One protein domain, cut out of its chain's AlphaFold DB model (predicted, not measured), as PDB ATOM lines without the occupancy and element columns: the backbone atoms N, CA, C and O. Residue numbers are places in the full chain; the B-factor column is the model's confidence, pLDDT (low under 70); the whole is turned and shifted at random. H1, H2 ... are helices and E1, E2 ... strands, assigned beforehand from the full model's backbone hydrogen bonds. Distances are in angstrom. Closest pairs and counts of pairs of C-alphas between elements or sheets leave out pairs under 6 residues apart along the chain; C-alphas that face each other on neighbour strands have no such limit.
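This is residues 27 to 122 of the 140 residues of an uncharacterized protein of Monosporascus sp. MG133 (UniProt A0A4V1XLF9). A small sheet of four short parallel strands stands as a slab in the middle, with H1 packed on one side of it and a cluster of short helices, H2 to H6, on the other. In that cluster only H4 and H6 reach the sheet, and they graze it; the long loop of residues 30 to 44 joins E1 to H1. The printed part has 96 residues, with six named helices and four named strands in the order E1 H1 E2 H2 H3 H4 E3 H5 H6 E4, and the sheet runs E2 E1 E3 E4. The class is mixed, helices and strands; the whole is compact, with a radius of gyration of the C-alphas of 12.2 A, and rounded, spanning 33 by 31 by 25 A.

Find C-alpha 27 at (-47.401, -12.643, 0.902), where E1, residues 27 to 29, begins. Go on to H1, residues 45 to 50, 8.9 A long, and E2, residues 56 to 58. Next come three helices of four residues each: H2, 64 to 67, H3, 70 to 73, and H4, 75 to 78. E3, residues 81 to 84, is 10.1 A long, and H5, residues 89 to 96, is 10.7 A. H6, residues 100 to 110, starts at C-alpha 100 at (-42.156, -3.182, -9.822) and is 15.2 A long. E4, residues 114 to 117, is 10.2 A long and ends at C-alpha 117 at (-58.459, -11.856, -1.983).

Look first at the inner strands E1 and E3, parallel at 8 degrees, with N 27 and O 81 2.8 A apart. Edge strand E2 is parallel to E1 at 29 degrees, with N 28 and O 57 at 2.8 A; edge strand E4 is parallel to E3 at 16 degrees, with N 82 and O 114 at 2.9 A. E1, H1, E2 and E3, H5 H6, E4 are strand-helix-strand units, parallel neighbour strands joined through helices, with right-handed crossovers. H1 is on the sheet at a height of 8.9 A. H6 touches H4, closest at the C-alphas of Leu 76 and Leu 104, 5.9 A, and H3, at those of Ala 73 and Ser 101, 5.3 A. H2 touches H5 at the C-alphas of Pro 64 and Ala 95, 4.6 A. In H1, H5 and H6 every O i to N i+4 pair is within hydrogen-bond range; H2, H3 and H4 are too short for one.

The C-alphas of Arg 50 and Gly 98, the two farthest apart, are 33.6 A from each other. The printed part has no cut, and the link from E1 to H1 is long. Mean pLDDT of the printed part is 81.7; look for values under 70 at residues 32 to 34, 36, 86 to 91 and 118 to 122.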
ATOM      1  N   VAL A  27     -47.338 -14.073   0.614       92.31
ATOM      2  CA  VAL A  27     -47.401 -12.643   0.902       92.31
ATOM      3  C   VAL A  27     -48.845 -12.269   1.209       92.31
ATOM      4  O   VAL A  27     -49.743 -12.510   0.406       92.31
ATOM      5  N   ALA A  28     -49.076 -11.680   2.374       90.44
ATOM      6  CA  ALA A  28     -50.356 -11.131   2.788       90.44
ATOM      7  C   ALA A  28     -50.304  -9.604   2.660       90.44
ATOM      8  O   ALA A  28     -49.444  -8.965   3.258       90.44
ATOM      9  N   ILE A  29     -51.221  -9.021   1.893       88.69
ATOM     10  CA  ILE A  29     -51.346  -7.573   1.723       88.69
ATOM     11  C   ILE A  29     -52.601  -7.134   2.471       88.69
ATOM     12  O   ILE A  29     -53.694  -7.474   2.025       88.69
ATOM     13  N   PRO A  30     -52.495  -6.443   3.617       86.62
ATOM     14  CA  PRO A  30     -53.649  -6.095   4.432       86.62
ATOM     15  C   PRO A  30     -54.650  -5.176   3.740       86.62
ATOM     16  O   PRO A  30     -54.331  -4.433   2.810       86.62
ATOM     17  N   ALA A  31     -55.876  -5.199   4.265       70.62
ATOM     18  CA  ALA A  31     -56.917  -4.248   3.906       70.62
ATOM     19  C   ALA A  31     -56.433  -2.813   4.149       70.62
ATOM     20  O   ALA A  31     -55.942  -2.492   5.227       70.62
ATOM     21  N   ALA A  32     -56.627  -1.932   3.169       67.62
ATOM     22  CA  ALA A  32     -56.226  -0.527   3.201       67.62
ATOM     23  C   ALA A  32     -57.087   0.347   4.152       67.62
ATOM     24  O   ALA A  32     -57.699   1.342   3.741       67.62
ATOM     25  N   ARG A  33     -57.173  -0.020   5.435       66.88
ATOM     26  CA  ARG A  33     -58.065   0.593   6.436       66.88
ATOM     27  C   ARG A  33     -57.666   2.011   6.846       66.88
ATOM     28  O   ARG A  33     -58.513   2.743   7.358       66.88
ATOM     29  N   GLY A  34     -56.474   2.458   6.455       67.38
ATOM     30  CA  GLY A  34     -55.957   3.805   6.699       67.38
ATOM     31  C   GLY A  34     -54.896   3.873   7.793       67.38
ATOM     32  O   GLY A  34     -54.506   4.974   8.154       67.38
ATOM     33  N   GLU A  35     -54.445   2.731   8.311       73.75
ATOM     34  CA  GLU A  35     -53.303   2.654   9.227       73.75
ATOM     35  C   GLU A  35     -51.986   2.778   8.453       73.75
ATOM     36  O   GLU A  35     -51.854   2.200   7.374       73.75
ATOM     37  N   GLU A  36     -51.018   3.520   8.998       68.06
ATOM     38  CA  GLU A  36     -49.706   3.741   8.362       68.06
ATOM     39  C   GLU A  36     -48.832   2.480   8.335       68.06
ATOM     40  O   GLU A  36     -47.981   2.329   7.461       68.06
ATOM     41  N   SER A  37     -49.043   1.561   9.277       74.62
ATOM     42  CA  SER A  37     -48.330   0.289   9.347       74.62
ATOM     43  C   SER A  37     -49.257  -0.806   9.853       74.62
ATOM     44  O   SER A  37     -50.229  -0.530  10.550       74.62
ATOM     45  N   TYR A  38     -48.947  -2.044   9.483       80.56
ATOM     46  CA  TYR A  38     -49.681  -3.230   9.900       80.56
ATOM     47  C   TYR A  38     -48.698  -4.197  10.541       80.56
ATOM     48  O   TYR A  38     -47.585  -4.380  10.043       80.56
ATOM     49  N   ASP A  39     -49.111  -4.817  11.640       85.44
ATOM     50  CA  ASP A  39     -48.317  -5.861  12.271       85.44
ATOM     51  C   ASP A  39     -48.324  -7.165  11.448       85.44
ATOM     52  O   ASP A  39     -49.003  -7.318  10.426       85.44
ATOM     53  N   HIS A  40     -47.540  -8.139  11.907       82.56
ATOM     54  CA  HIS A  40     -47.397  -9.445  11.255       82.56
ATOM     55  C   HIS A  40     -48.662 -10.320  11.315       82.56
ATOM     56  O   HIS A  40     -48.745 -11.336  10.612       82.56
ATOM     57  N   ASP A  41     -49.639  -9.914  12.129       84.50
ATOM     58  CA  ASP A  41     -50.925 -10.567  12.350       84.50
ATOM     59  C   ASP A  41     -52.091  -9.791  11.713       84.50
ATOM     60  O   ASP A  41     -53.264 -10.132  11.898       84.50
ATOM     61  N   ALA A  42     -51.806  -8.808  10.862       85.81
ATOM     62  CA  ALA A  42     -52.834  -8.159  10.077       85.81
ATOM     63  C   ALA A  42     -53.512  -9.156   9.124       85.81
ATOM     64  O   ALA A  42     -52.879  -9.969   8.439       85.81
ATOM     65  N   ALA A  43     -54.844  -9.101   9.064       82.81
ATOM     66  CA  ALA A  43     -55.607  -9.931   8.141       82.81
ATOM     67  C   ALA A  43     -55.157  -9.663   6.689       82.81
ATOM     68  O   ALA A  43     -55.078  -8.497   6.303       82.81
ATOM     69  N   PRO A  44     -54.903 -10.707   5.872       81.88
ATOM     70  CA  PRO A  44     -55.339 -12.097   6.065       81.88
ATOM     71  C   PRO A  44     -54.341 -13.061   6.746       81.88
ATOM     72  O   PRO A  44     -54.655 -14.251   6.856       81.88
ATOM     73  N   ALA A  45     -53.178 -12.607   7.226       87.06
ATOM     74  CA  ALA A  45     -52.101 -13.485   7.704       87.06
ATOM     75  C   ALA A  45     -52.512 -14.494   8.803       87.06
ATOM     76  O   ALA A  45     -52.211 -15.684   8.645       87.06
ATOM     77  N   PRO A  46     -53.288 -14.128   9.849       86.75
ATOM     78  CA  PRO A  46     -53.674 -15.076  10.899       86.75
ATOM     79  C   PRO A  46     -54.487 -16.263  10.389       86.75
ATOM     80  O   PRO A  46     -54.439 -17.347  10.969       86.75
ATOM     81  N   LYS A  47     -55.256 -16.083   9.306       81.69
ATOM     82  CA  LYS A  47     -56.040 -17.174   8.720       81.69
ATOM     83  C   LYS A  47     -55.117 -18.234   8.127       81.69
ATOM     84  O   LYS A  47     -55.330 -19.412   8.387       81.69
ATOM     85  N   PHE A  48     -54.085 -17.825   7.393       81.31
ATOM     86  CA  PHE A  48     -53.100 -18.745   6.822       81.31
ATOM     87  C   PHE A  48     -52.257 -19.430   7.898       81.31
ATOM     88  O   PHE A  48     -52.053 -20.639   7.818       81.31
ATOM     89  N   ARG A  49     -51.868 -18.704   8.959       84.31
ATOM     90  CA  ARG A  49     -51.171 -19.299  10.115       84.31
ATOM     91  C   ARG A  49     -51.991 -20.404  10.769       84.31
ATOM     92  O   ARG A  49     -51.485 -21.499  10.989       84.31
ATOM     93  N   ARG A  50     -53.283 -20.155  11.018       81.94
ATOM     94  CA  ARG A  50     -54.203 -21.168  11.569       81.94
ATOM     95  C   ARG A  50     -54.388 -22.383  10.657       81.94
ATOM     96  O   ARG A  50     -54.731 -23.449  11.152       81.94
ATOM     97  N   LEU A  51     -54.174 -22.224   9.352       78.12
ATOM     98  CA  LEU A  51     -54.234 -23.302   8.361       78.12
ATOM     99  C   LEU A  51     -52.897 -24.050   8.195       78.12
ATOM    100  O   LEU A  51     -52.830 -24.966   7.383       78.12
ATOM    101  N   GLY A  52     -51.855 -23.689   8.954       80.25
ATOM    102  CA  GLY A  52     -50.570 -24.394   8.975       80.25
ATOM    103  C   GLY A  52     -49.458 -23.763   8.134       80.25
ATOM    104  O   GLY A  52     -48.339 -24.269   8.152       80.25
ATOM    105  N   ALA A  53     -49.712 -22.646   7.443       84.31
ATOM    106  CA  ALA A  53     -48.668 -21.963   6.686       84.31
ATOM    107  C   ALA A  53     -47.633 -21.324   7.625       84.31
ATOM    108  O   ALA A  53     -47.982 -20.536   8.512       84.31
ATOM    109  N   LYS A  54     -46.352 -21.645   7.418       85.94
ATOM    110  CA  LYS A  54     -45.251 -21.181   8.282       85.94
ATOM    111  C   LYS A  54     -44.528 -19.968   7.707       85.94
ATOM    112  O   LYS A  54     -44.014 -19.150   8.465       85.94
ATOM    113  N   ASN A  55     -44.525 -19.821   6.384       90.06
ATOM    114  CA  ASN A  55     -43.818 -18.753   5.688       90.06
ATOM    115  C   ASN A  55     -44.795 -17.690   5.171       90.06
ATOM    116  O   ASN A  55     -45.248 -17.745   4.030       90.06
ATOM    117  N   ILE A  56     -45.153 -16.736   6.034       90.44
ATOM    118  CA  ILE A  56     -46.055 -15.634   5.678       90.44
ATOM    119  C   ILE A  56     -45.375 -14.304   5.970       90.44
ATOM    120  O   ILE A  56     -44.994 -14.044   7.115       90.44
ATOM    121  N   THR A  57     -45.307 -13.457   4.948       93.31
ATOM    122  CA  THR A  57     -44.831 -12.073   5.025       93.31
ATOM    123  C   THR A  57     -46.010 -11.125   4.866       93.31
ATOM    124  O   THR A  57     -46.774 -11.259   3.913       93.31
ATOM    125  N   VAL A  58     -46.163 -10.168   5.780       92.12
ATOM    126  CA  VAL A  58     -47.134  -9.078   5.629       92.12
ATOM    127  C   VAL A  58     -46.449  -7.924   4.902       92.12
ATOM    128  O   VAL A  58     -45.410  -7.455   5.355       92.12
ATOM    129  N   LEU A  59     -47.011  -7.488   3.773       90.88
ATOM    130  CA  LEU A  59     -46.518  -6.351   2.993       90.88
ATOM    131  C   LEU A  59     -47.601  -5.285   2.869       90.88
ATOM    132  O   LEU A  59     -48.709  -5.566   2.416       90.88
ATOM    133  N   HIS A  60     -47.274  -4.046   3.235       89.56
ATOM    134  CA  HIS A  60     -48.200  -2.928   3.120       89.56
ATOM    135  C   HIS A  60     -47.488  -1.615   2.807       89.56
ATOM    136  O   HIS A  60     -46.509  -1.266   3.457       89.56
ATOM    137  N   THR A  61     -48.024  -0.871   1.843       87.31
ATOM    138  CA  THR A  61     -47.709   0.542   1.624       87.31
ATOM    139  C   THR A  61     -48.871   1.215   0.894       87.31
ATOM    140  O   THR A  61     -49.593   0.559   0.141       87.31
ATOM    141  N   TYR A  62     -49.035   2.522   1.096       84.88
ATOM    142  CA  TYR A  62     -49.909   3.377   0.281       84.88
ATOM    143  C   TYR A  62     -49.151   4.155  -0.799       84.88
ATOM    144  O   TYR A  62     -49.762   4.888  -1.571       84.88
ATOM    145  N   TYR A  63     -47.829   4.011  -0.835       87.56
ATOM    146  CA  TYR A  63     -46.925   4.889  -1.561       87.56
ATOM    147  C   TYR A  63     -46.275   4.139  -2.732       87.56
ATOM    148  O   TYR A  63     -45.513   3.192  -2.483       87.56
ATOM    149  N   PRO A  64     -46.539   4.532  -3.994       87.12
ATOM    150  CA  PRO A  64     -45.933   3.916  -5.175       87.12
ATOM    151  C   PRO A  64     -44.404   3.922  -5.162       87.12
ATOM    152  O   PRO A  64     -43.769   2.970  -5.613       87.12
ATOM    153  N   GLU A  65     -43.802   4.970  -4.603       90.94
ATOM    154  CA  GLU A  65     -42.357   5.107  -4.448       90.94
ATOM    155  C   GLU A  65     -41.769   4.030  -3.535       90.94
ATOM    156  O   GLU A  65     -40.676   3.540  -3.804       90.94
ATOM    157  N   VAL A  66     -42.513   3.601  -2.511       92.56
ATOM    158  CA  VAL A  66     -42.120   2.494  -1.631       92.56
ATOM    159  C   VAL A  66     -42.383   1.164  -2.328       92.56
ATOM    160  O   VAL A  66     -41.505   0.303  -2.358       92.56
ATOM    161  N   ALA A  67     -43.558   1.009  -2.948       89.81
ATOM    162  CA  ALA A  67     -43.946  -0.195  -3.685       89.81
ATOM    163  C   ALA A  67     -43.016  -0.517  -4.869       89.81
ATOM    164  O   ALA A  67     -42.981  -1.656  -5.343       89.81
ATOM    165  N   GLY A  68     -42.269   0.474  -5.358       89.19
ATOM    166  CA  GLY A  68     -41.263   0.306  -6.396       89.19
ATOM    167  C   GLY A  68     -39.844   0.032  -5.914       89.19
ATOM    168  O   GLY A  68     -38.965  -0.120  -6.758       89.19
ATOM    169  N   THR A  69     -39.596  -0.045  -4.608       94.12
ATOM    170  CA  THR A  69     -38.267  -0.398  -4.090       94.12
ATOM    171  C   THR A  69     -38.033  -1.906  -4.120       94.12
ATOM    172  O   THR A  69     -38.948  -2.695  -3.874       94.12
ATOM    173  N   ASP A  70     -36.785  -2.315  -4.357       91.88
ATOM    174  CA  ASP A  70     -36.390  -3.728  -4.314       91.88
ATOM    175  C   ASP A  70     -36.588  -4.339  -2.920       91.88
ATOM    176  O   ASP A  70     -36.952  -5.506  -2.799       91.88
ATOM    177  N   GLU A  71     -36.395  -3.543  -1.865       92.88
ATOM    178  CA  GLU A  71     -36.605  -3.966  -0.479       92.88
ATOM    179  C   GLU A  71     -38.069  -4.335  -0.224       92.88
ATOM    180  O   GLU A  71     -38.361  -5.417   0.289       92.88
ATOM    181  N   PHE A  72     -39.000  -3.478  -0.650       92.75
ATOM    182  CA  PHE A  72     -40.428  -3.742  -0.508       92.75
ATOM    183  C   PHE A  72     -40.889  -4.903  -1.396       92.75
ATOM    184  O   PHE A  72     -41.672  -5.755  -0.975       92.75
ATOM    185  N   ALA A  73     -40.418  -4.933  -2.642       93.00
ATOM    186  CA  ALA A  73     -40.860  -5.881  -3.656       93.00
ATOM    187  C   ALA A  73     -40.208  -7.271  -3.506       93.00
ATOM    188  O   ALA A  73     -40.746  -8.266  -3.992       93.00
ATOM    189  N   GLY A  74     -39.075  -7.368  -2.804       94.62
ATOM    190  CA  GLY A  74     -38.269  -8.581  -2.650       94.62
ATOM    191  C   GLY A  74     -39.051  -9.844  -2.257       94.62
ATOM    192  O   GLY A  74     -38.892 -10.876  -2.920       94.62
ATOM    193  N   PRO A  75     -39.958  -9.803  -1.260       94.25
ATOM    194  CA  PRO A  75     -40.754 -10.974  -0.885       94.25
ATOM    195  C   PRO A  75     -41.657 -11.504  -2.014       94.25
ATOM    196  O   PRO A  75     -41.997 -12.689  -2.030       94.25
ATOM    197  N   LEU A  76     -42.011 -10.670  -2.999       92.69
ATOM    198  CA  LEU A  76     -42.814 -11.065  -4.159       92.69
ATOM    199  C   LEU A  76     -42.019 -11.850  -5.207       92.69
ATOM    200  O   LEU A  76     -42.638 -12.452  -6.079       92.69
ATOM    201  N   ILE A  77     -40.687 -11.899  -5.150       93.75
ATOM    202  CA  ILE A  77     -39.867 -12.650  -6.119       93.75
ATOM    203  C   ILE A  77     -40.055 -14.164  -5.929       93.75
ATOM    204  O   ILE A  77     -40.203 -14.906  -6.900       93.75
ATOM    205  N   GLY A  78     -40.102 -14.626  -4.676       89.56
ATOM    206  CA  GLY A  78     -40.231 -16.047  -4.322       89.56
ATOM    207  C   GLY A  78     -41.651 -16.506  -3.979       89.56
ATOM    208  O   GLY A  78     -41.872 -17.701  -3.778       89.56
ATOM    209  N   ALA A  79     -42.613 -15.583  -3.898       90.25
ATOM    210  CA  ALA A  79     -43.971 -15.877  -3.449       90.25
ATOM    211  C   ALA A  79     -44.659 -16.975  -4.286       90.25
ATOM    212  O   ALA A  79     -44.638 -16.960  -5.520       90.25
ATOM    213  N   LYS A  80     -45.304 -17.924  -3.614       86.62
ATOM    214  CA  LYS A  80     -46.195 -18.927  -4.222       86.62
ATOM    215  C   LYS A  80     -47.667 -18.588  -4.007       86.62
ATOM    216  O   LYS A  80     -48.519 -19.085  -4.738       86.62
ATOM    217  N   GLY A  81     -47.948 -17.710  -3.048       86.31
ATOM    218  CA  GLY A  81     -49.255 -17.108  -2.839       86.31
ATOM    219  C   GLY A  81     -49.139 -15.609  -2.584       86.31
ATOM    220  O   GLY A  81     -48.257 -15.190  -1.838       86.31
ATOM    221  N   VAL A  82     -50.040 -14.811  -3.154       87.62
ATOM    222  CA  VAL A  82     -50.288 -13.426  -2.727       87.62
ATOM    223  C   VAL A  82     -51.756 -13.306  -2.349       87.62
ATOM    224  O   VAL A  82     -52.630 -13.731  -3.103       87.62
ATOM    225  N   TRP A  83     -52.041 -12.754  -1.175       86.44
ATOM    226  CA  TRP A  83     -53.404 -12.625  -0.681       86.44
ATOM    227  C   TRP A  83     -53.715 -11.207  -0.242       86.44
ATOM    228  O   TRP A  83     -53.160 -10.720   0.740       86.44
ATOM    229  N   PHE A  84     -54.638 -10.569  -0.951       83.38
ATOM    230  CA  PHE A  84     -55.104  -9.227  -0.637       83.38
ATOM    231  C   PHE A  84     -56.219  -9.274   0.420       83.38
ATOM    232  O   PHE A  84     -57.122 -10.117   0.390       83.38
ATOM    233  N   GLY A  85     -56.148  -8.376   1.393       79.00
ATOM    234  CA  GLY A  85     -57.236  -8.063   2.305       79.00
ATOM    235  C   GLY A  85     -58.345  -7.323   1.558       79.00
ATOM    236  O   GLY A  85     -58.078  -6.625   0.586       79.00
ATOM    237  N   GLY A  86     -59.592  -7.484   2.006       66.12
ATOM    238  CA  GLY A  86     -60.735  -6.794   1.396       66.12
ATOM    239  C   GLY A  86     -60.791  -5.292   1.716       66.12
ATOM    240  O   GLY A  86     -59.893  -4.736   2.344       66.12
ATOM    241  N   ASP A  87     -61.903  -4.655   1.338       64.75
ATOM    242  CA  ASP A  87     -62.386  -3.323   1.757       64.75
ATOM    243  C   ASP A  87     -62.107  -2.152   0.791       64.75
ATOM    244  O   ASP A  87     -63.039  -1.622   0.190       64.75
ATOM    245  N   ARG A  88     -60.863  -1.671   0.680       66.25
ATOM    246  CA  ARG A  88     -60.534  -0.437  -0.075       66.25
ATOM    247  C   ARG A  88     -59.559  -0.706  -1.217       66.25
ATOM    248  O   ARG A  88     -58.506  -0.077  -1.306       66.25
ATOM    249  N   GLN A  89     -59.921  -1.641  -2.091       64.12
ATOM    250  CA  GLN A  89     -59.093  -2.141  -3.193       64.12
ATOM    251  C   GLN A  89     -58.527  -1.045  -4.111       64.12
ATOM    252  O   GLN A  89     -57.424  -1.205  -4.623       64.12
ATOM    253  N   TRP A  90     -59.218   0.091  -4.278       64.19
ATOM    254  CA  TRP A  90     -58.710   1.209  -5.085       64.19
ATOM    255  C   TRP A  90     -57.429   1.815  -4.502       64.19
ATOM    256  O   TRP A  90     -56.534   2.150  -5.262       64.19
ATOM    257  N   ARG A  91     -57.278   1.862  -3.171       67.25
ATOM    258  CA  ARG A  91     -56.052   2.368  -2.529       67.25
ATOM    259  C   ARG A  91     -54.858   1.446  -2.745       67.25
ATOM    260  O   ARG A  91     -53.732   1.915  -2.819       67.25
ATOM    261  N   LEU A  92     -55.105   0.140  -2.834       70.88
ATOM    262  CA  LEU A  92     -54.064  -0.830  -3.167       70.88
ATOM    263  C   LEU A  92     -53.712  -0.735  -4.657       70.88
ATOM    264  O   LEU A  92     -52.540  -0.764  -5.012       70.88
ATOM    265  N   ALA A  93     -54.706  -0.551  -5.530       71.75
ATOM    266  CA  ALA A  93     -54.457  -0.301  -6.947       71.75
ATOM    267  C   ALA A  93     -53.629   0.979  -7.162       71.75
ATOM    268  O   ALA A  93     -52.669   0.946  -7.922       71.75
ATOM    269  N   ASP A  94     -53.948   2.073  -6.468       77.31
ATOM    270  CA  ASP A  94     -53.196   3.331  -6.558       77.31
ATOM    271  C   ASP A  94     -51.743   3.176  -6.079       77.31
ATOM    272  O   ASP A  94     -50.848   3.782  -6.656       77.31
ATOM    273  N   ALA A  95     -51.498   2.335  -5.067       81.81
ATOM    274  CA  ALA A  95     -50.158   2.091  -4.536       81.81
ATOM    275  C   ALA A  95     -49.296   1.178  -5.426       81.81
ATOM    276  O   ALA A  95     -48.079   1.336  -5.453       81.81
ATOM    277  N   TYR A  96     -49.888   0.204  -6.126       84.25
ATOM    278  CA  TYR A  96     -49.119  -0.833  -6.826       84.25
ATOM    279  C   TYR A  96     -49.099  -0.705  -8.349       84.25
ATOM    280  O   TYR A  96     -48.133  -1.160  -8.965       84.25
ATOM    281  N   VAL A  97     -50.117  -0.116  -8.979       83.75
ATOM    282  CA  VAL A  97     -50.171  -0.004 -10.445       83.75
ATOM    283  C   VAL A  97     -49.009   0.850 -10.962       83.75
ATOM    284  O   VAL A  97     -48.689   1.899 -10.413       83.75
ATOM    285  N   GLY A  98     -48.355   0.384 -12.021       82.12
ATOM    286  CA  GLY A  98     -47.173   0.999 -12.620       82.12
ATOM    287  C   GLY A  98     -45.862   0.704 -11.886       82.12
ATOM    288  O   GLY A  98     -44.803   1.129 -12.352       82.12
ATOM    289  N   THR A  99     -45.891  -0.032 -10.771       88.44
ATOM    290  CA  THR A  99     -44.696  -0.299  -9.954       88.44
ATOM    291  C   THR A  99     -44.058  -1.662 -10.261       88.44
ATOM    292  O   THR A  99     -44.711  -2.575 -10.778       88.44
ATOM    293  N   PRO A 100     -42.778  -1.861  -9.905       91.38
ATOM    294  CA  PRO A 100     -42.156  -3.182  -9.822       91.38
ATOM    295  C   PRO A 100     -42.984  -4.249  -9.088       91.38
ATOM    296  O   PRO A 100     -43.027  -5.389  -9.548       91.38
ATOM    297  N   SER A 101     -43.701  -3.891  -8.016       90.69
ATOM    298  CA  SER A 101     -44.581  -4.829  -7.305       90.69
ATOM    299  C   SER A 101     -45.714  -5.361  -8.192       90.69
ATOM    300  O   SER A 101     -45.978  -6.561  -8.169       90.69
ATOM    301  N   GLU A 102     -46.331  -4.527  -9.042       88.38
ATOM    302  CA  GLU A 102     -47.339  -4.997 -10.007       88.38
ATOM    303  C   GLU A 102     -46.750  -6.017 -10.981       88.38
ATOM    304  O   GLU A 102     -47.342  -7.074 -11.209       88.38
ATOM    305  N   LYS A 103     -45.561  -5.743 -11.527       88.88
ATOM    306  CA  LYS A 103     -44.879  -6.694 -12.418       88.88
ATOM    307  C   LYS A 103     -44.658  -8.027 -11.710       88.88
ATOM    308  O   LYS A 103     -44.923  -9.074 -12.293       88.88
ATOM    309  N   LEU A 104     -44.240  -8.000 -10.446       91.31
ATOM    310  CA  LEU A 104     -44.032  -9.216  -9.668       91.31
ATOM    311  C   LEU A 104     -45.332  -9.959  -9.351       91.31
ATOM    312  O   LEU A 104     -45.301 -11.186  -9.327       91.31
ATOM    313  N   PHE A 105     -46.473  -9.284  -9.184       86.50
ATOM    314  CA  PHE A 105     -47.770  -9.969  -9.099       86.50
ATOM    315  C   PHE A 105     -48.065 -10.766 -10.375       86.50
ATOM    316  O   PHE A 105     -48.450 -11.933 -10.304       86.50
ATOM    317  N   TRP A 106     -47.809 -10.188 -11.550       83.56
ATOM    318  CA  TRP A 106     -47.936 -10.926 -12.807       83.56
ATOM    319  C   TRP A 106     -46.945 -12.091 -12.896       83.56
ATOM    320  O   TRP A 106     -47.324 -13.183 -13.321       83.56
ATOM    321  N   GLU A 107     -45.703 -11.907 -12.447       86.31
ATOM    322  CA  GLU A 107     -44.712 -12.990 -12.398       86.31
ATOM    323  C   GLU A 107     -45.092 -14.109 -11.416       86.31
ATOM    324  O   GLU A 107     -44.773 -15.266 -11.682       86.31
ATOM    325  N   VAL A 108     -45.807 -13.816 -10.317       82.19
ATOM    326  CA  VAL A 108     -46.381 -14.842  -9.421       82.19
ATOM    327  C   VAL A 108     -47.325 -15.751 -10.197       82.19
ATOM    328  O   VAL A 108     -47.225 -16.970 -10.088       82.19
ATOM    329  N   LEU A 109     -48.218 -15.178 -11.001       80.62
ATOM    330  CA  LEU A 109     -49.171 -15.955 -11.792       80.62
ATOM    331  C   LEU A 109     -48.476 -16.753 -12.901       80.62
ATOM    332  O   LEU A 109     -48.811 -17.913 -13.122       80.62
ATOM    333  N   LYS A 110     -47.469 -16.169 -13.565       80.19
ATOM    334  CA  LYS A 110     -46.697 -16.849 -14.622       80.19
ATOM    335  C   LYS A 110     -45.913 -18.066 -14.124       80.19
ATOM    336  O   LYS A 110     -45.622 -18.951 -14.921       80.19
ATOM    337  N   ARG A 111     -45.563 -18.116 -12.833       83.75
ATOM    338  CA  ARG A 111     -44.845 -19.241 -12.199       83.75
ATOM    339  C   ARG A 111     -45.760 -20.214 -11.448       83.75
ATOM    340  O   ARG A 111     -45.315 -20.839 -10.480       83.75
ATOM    341  N   ASP A 112     -47.027 -20.284 -11.857       80.44
ATOM    342  CA  ASP A 112     -48.083 -21.122 -11.268       80.44
ATOM    343  C   ASP A 112     -48.385 -20.811  -9.790       80.44
ATOM    344  O   ASP A 112     -48.870 -21.655  -9.033       80.44
ATOM    345  N   GLY A 113     -48.079 -19.589  -9.351       78.12
ATOM    346  CA  GLY A 113     -48.480 -19.079  -8.048       78.12
ATOM    347  C   GLY A 113     -49.946 -18.650  -8.034       78.12
ATOM    348  O   GLY A 113     -50.567 -18.403  -9.068       78.12
ATOM    349  N   VAL A 114     -50.508 -18.538  -6.834       81.62
ATOM    350  CA  VAL A 114     -51.915 -18.172  -6.643       81.62
ATOM    351  C   VAL A 114     -52.015 -16.738  -6.148       81.62
ATOM    352  O   VAL A 114     -51.347 -16.361  -5.187       81.62
ATOM    353  N   ILE A 115     -52.895 -15.946  -6.756       82.12
ATOM    354  CA  ILE A 115     -53.313 -14.660  -6.199       82.12
ATOM    355  C   ILE A 115     -54.780 -14.754  -5.806       82.12
ATOM    356  O   ILE A 115     -55.612 -15.184  -6.604       82.12
ATOM    357  N   GLY A 116     -55.094 -14.353  -4.580       79.56
ATOM    358  CA  GLY A 116     -56.451 -14.342  -4.053       79.56
ATOM    359  C   GLY A 116     -56.737 -13.099  -3.223       79.56
ATOM    360  O   GLY A 116     -55.861 -12.276  -2.963       79.56
ATOM    361  N   GLU A 117     -57.986 -12.969  -2.801       73.75
ATOM    362  CA  GLU A 117     -58.459 -11.856  -1.983       73.75
ATOM    363  C   GLU A 117     -59.470 -12.395  -0.948       73.75
ATOM    364  O   GLU A 117     -60.129 -13.418  -1.163       73.75
ATOM    365  N   THR A 118     -59.544 -11.811   0.252       64.38
ATOM    366  CA  THR A 118     -60.524 -12.246   1.269       64.38
ATOM    367  C   THR A 118     -61.893 -11.606   1.046       64.38
ATOM    368  O   THR A 118     -62.052 -10.433   1.351       64.38
ATOM    369  N   SER A 119     -62.861 -12.419   0.598       52.50
ATOM    370  CA  SER A 119     -64.346 -12.381   0.692       52.50
ATOM    371  C   SER A 119     -65.152 -11.070   0.561       52.50
ATOM    372  O   SER A 119     -66.306 -11.160   0.160       52.50
ATOM    373  N   ALA A 120     -64.634  -9.886   0.877       45.44
ATOM    374  CA  ALA A 120     -65.242  -8.591   0.537       45.44
ATOM    375  C   ALA A 120     -64.629  -7.984  -0.737       45.44
ATOM    376  O   ALA A 120     -65.117  -6.983  -1.253       45.44
ATOM    377  N   GLY A 121     -63.566  -8.598  -1.250       43.03
ATOM    378  CA  GLY A 121     -62.875  -8.171  -2.444       43.03
ATOM    379  C   GLY A 121     -62.742  -9.326  -3.425       43.03
ATOM    380  O   GLY A 121     -61.977 -10.251  -3.219       43.03
ATOM    381  N   ALA A 122     -63.546  -9.312  -4.477       48.31
ATOM    382  CA  ALA A 122     -63.196  -9.933  -5.755       48.31
ATOM    383  C   ALA A 122     -62.832  -8.828  -6.770       48.31
ATOM    384  O   ALA A 122     -62.776  -9.037  -7.981       48.31
TER     385      ALA A 122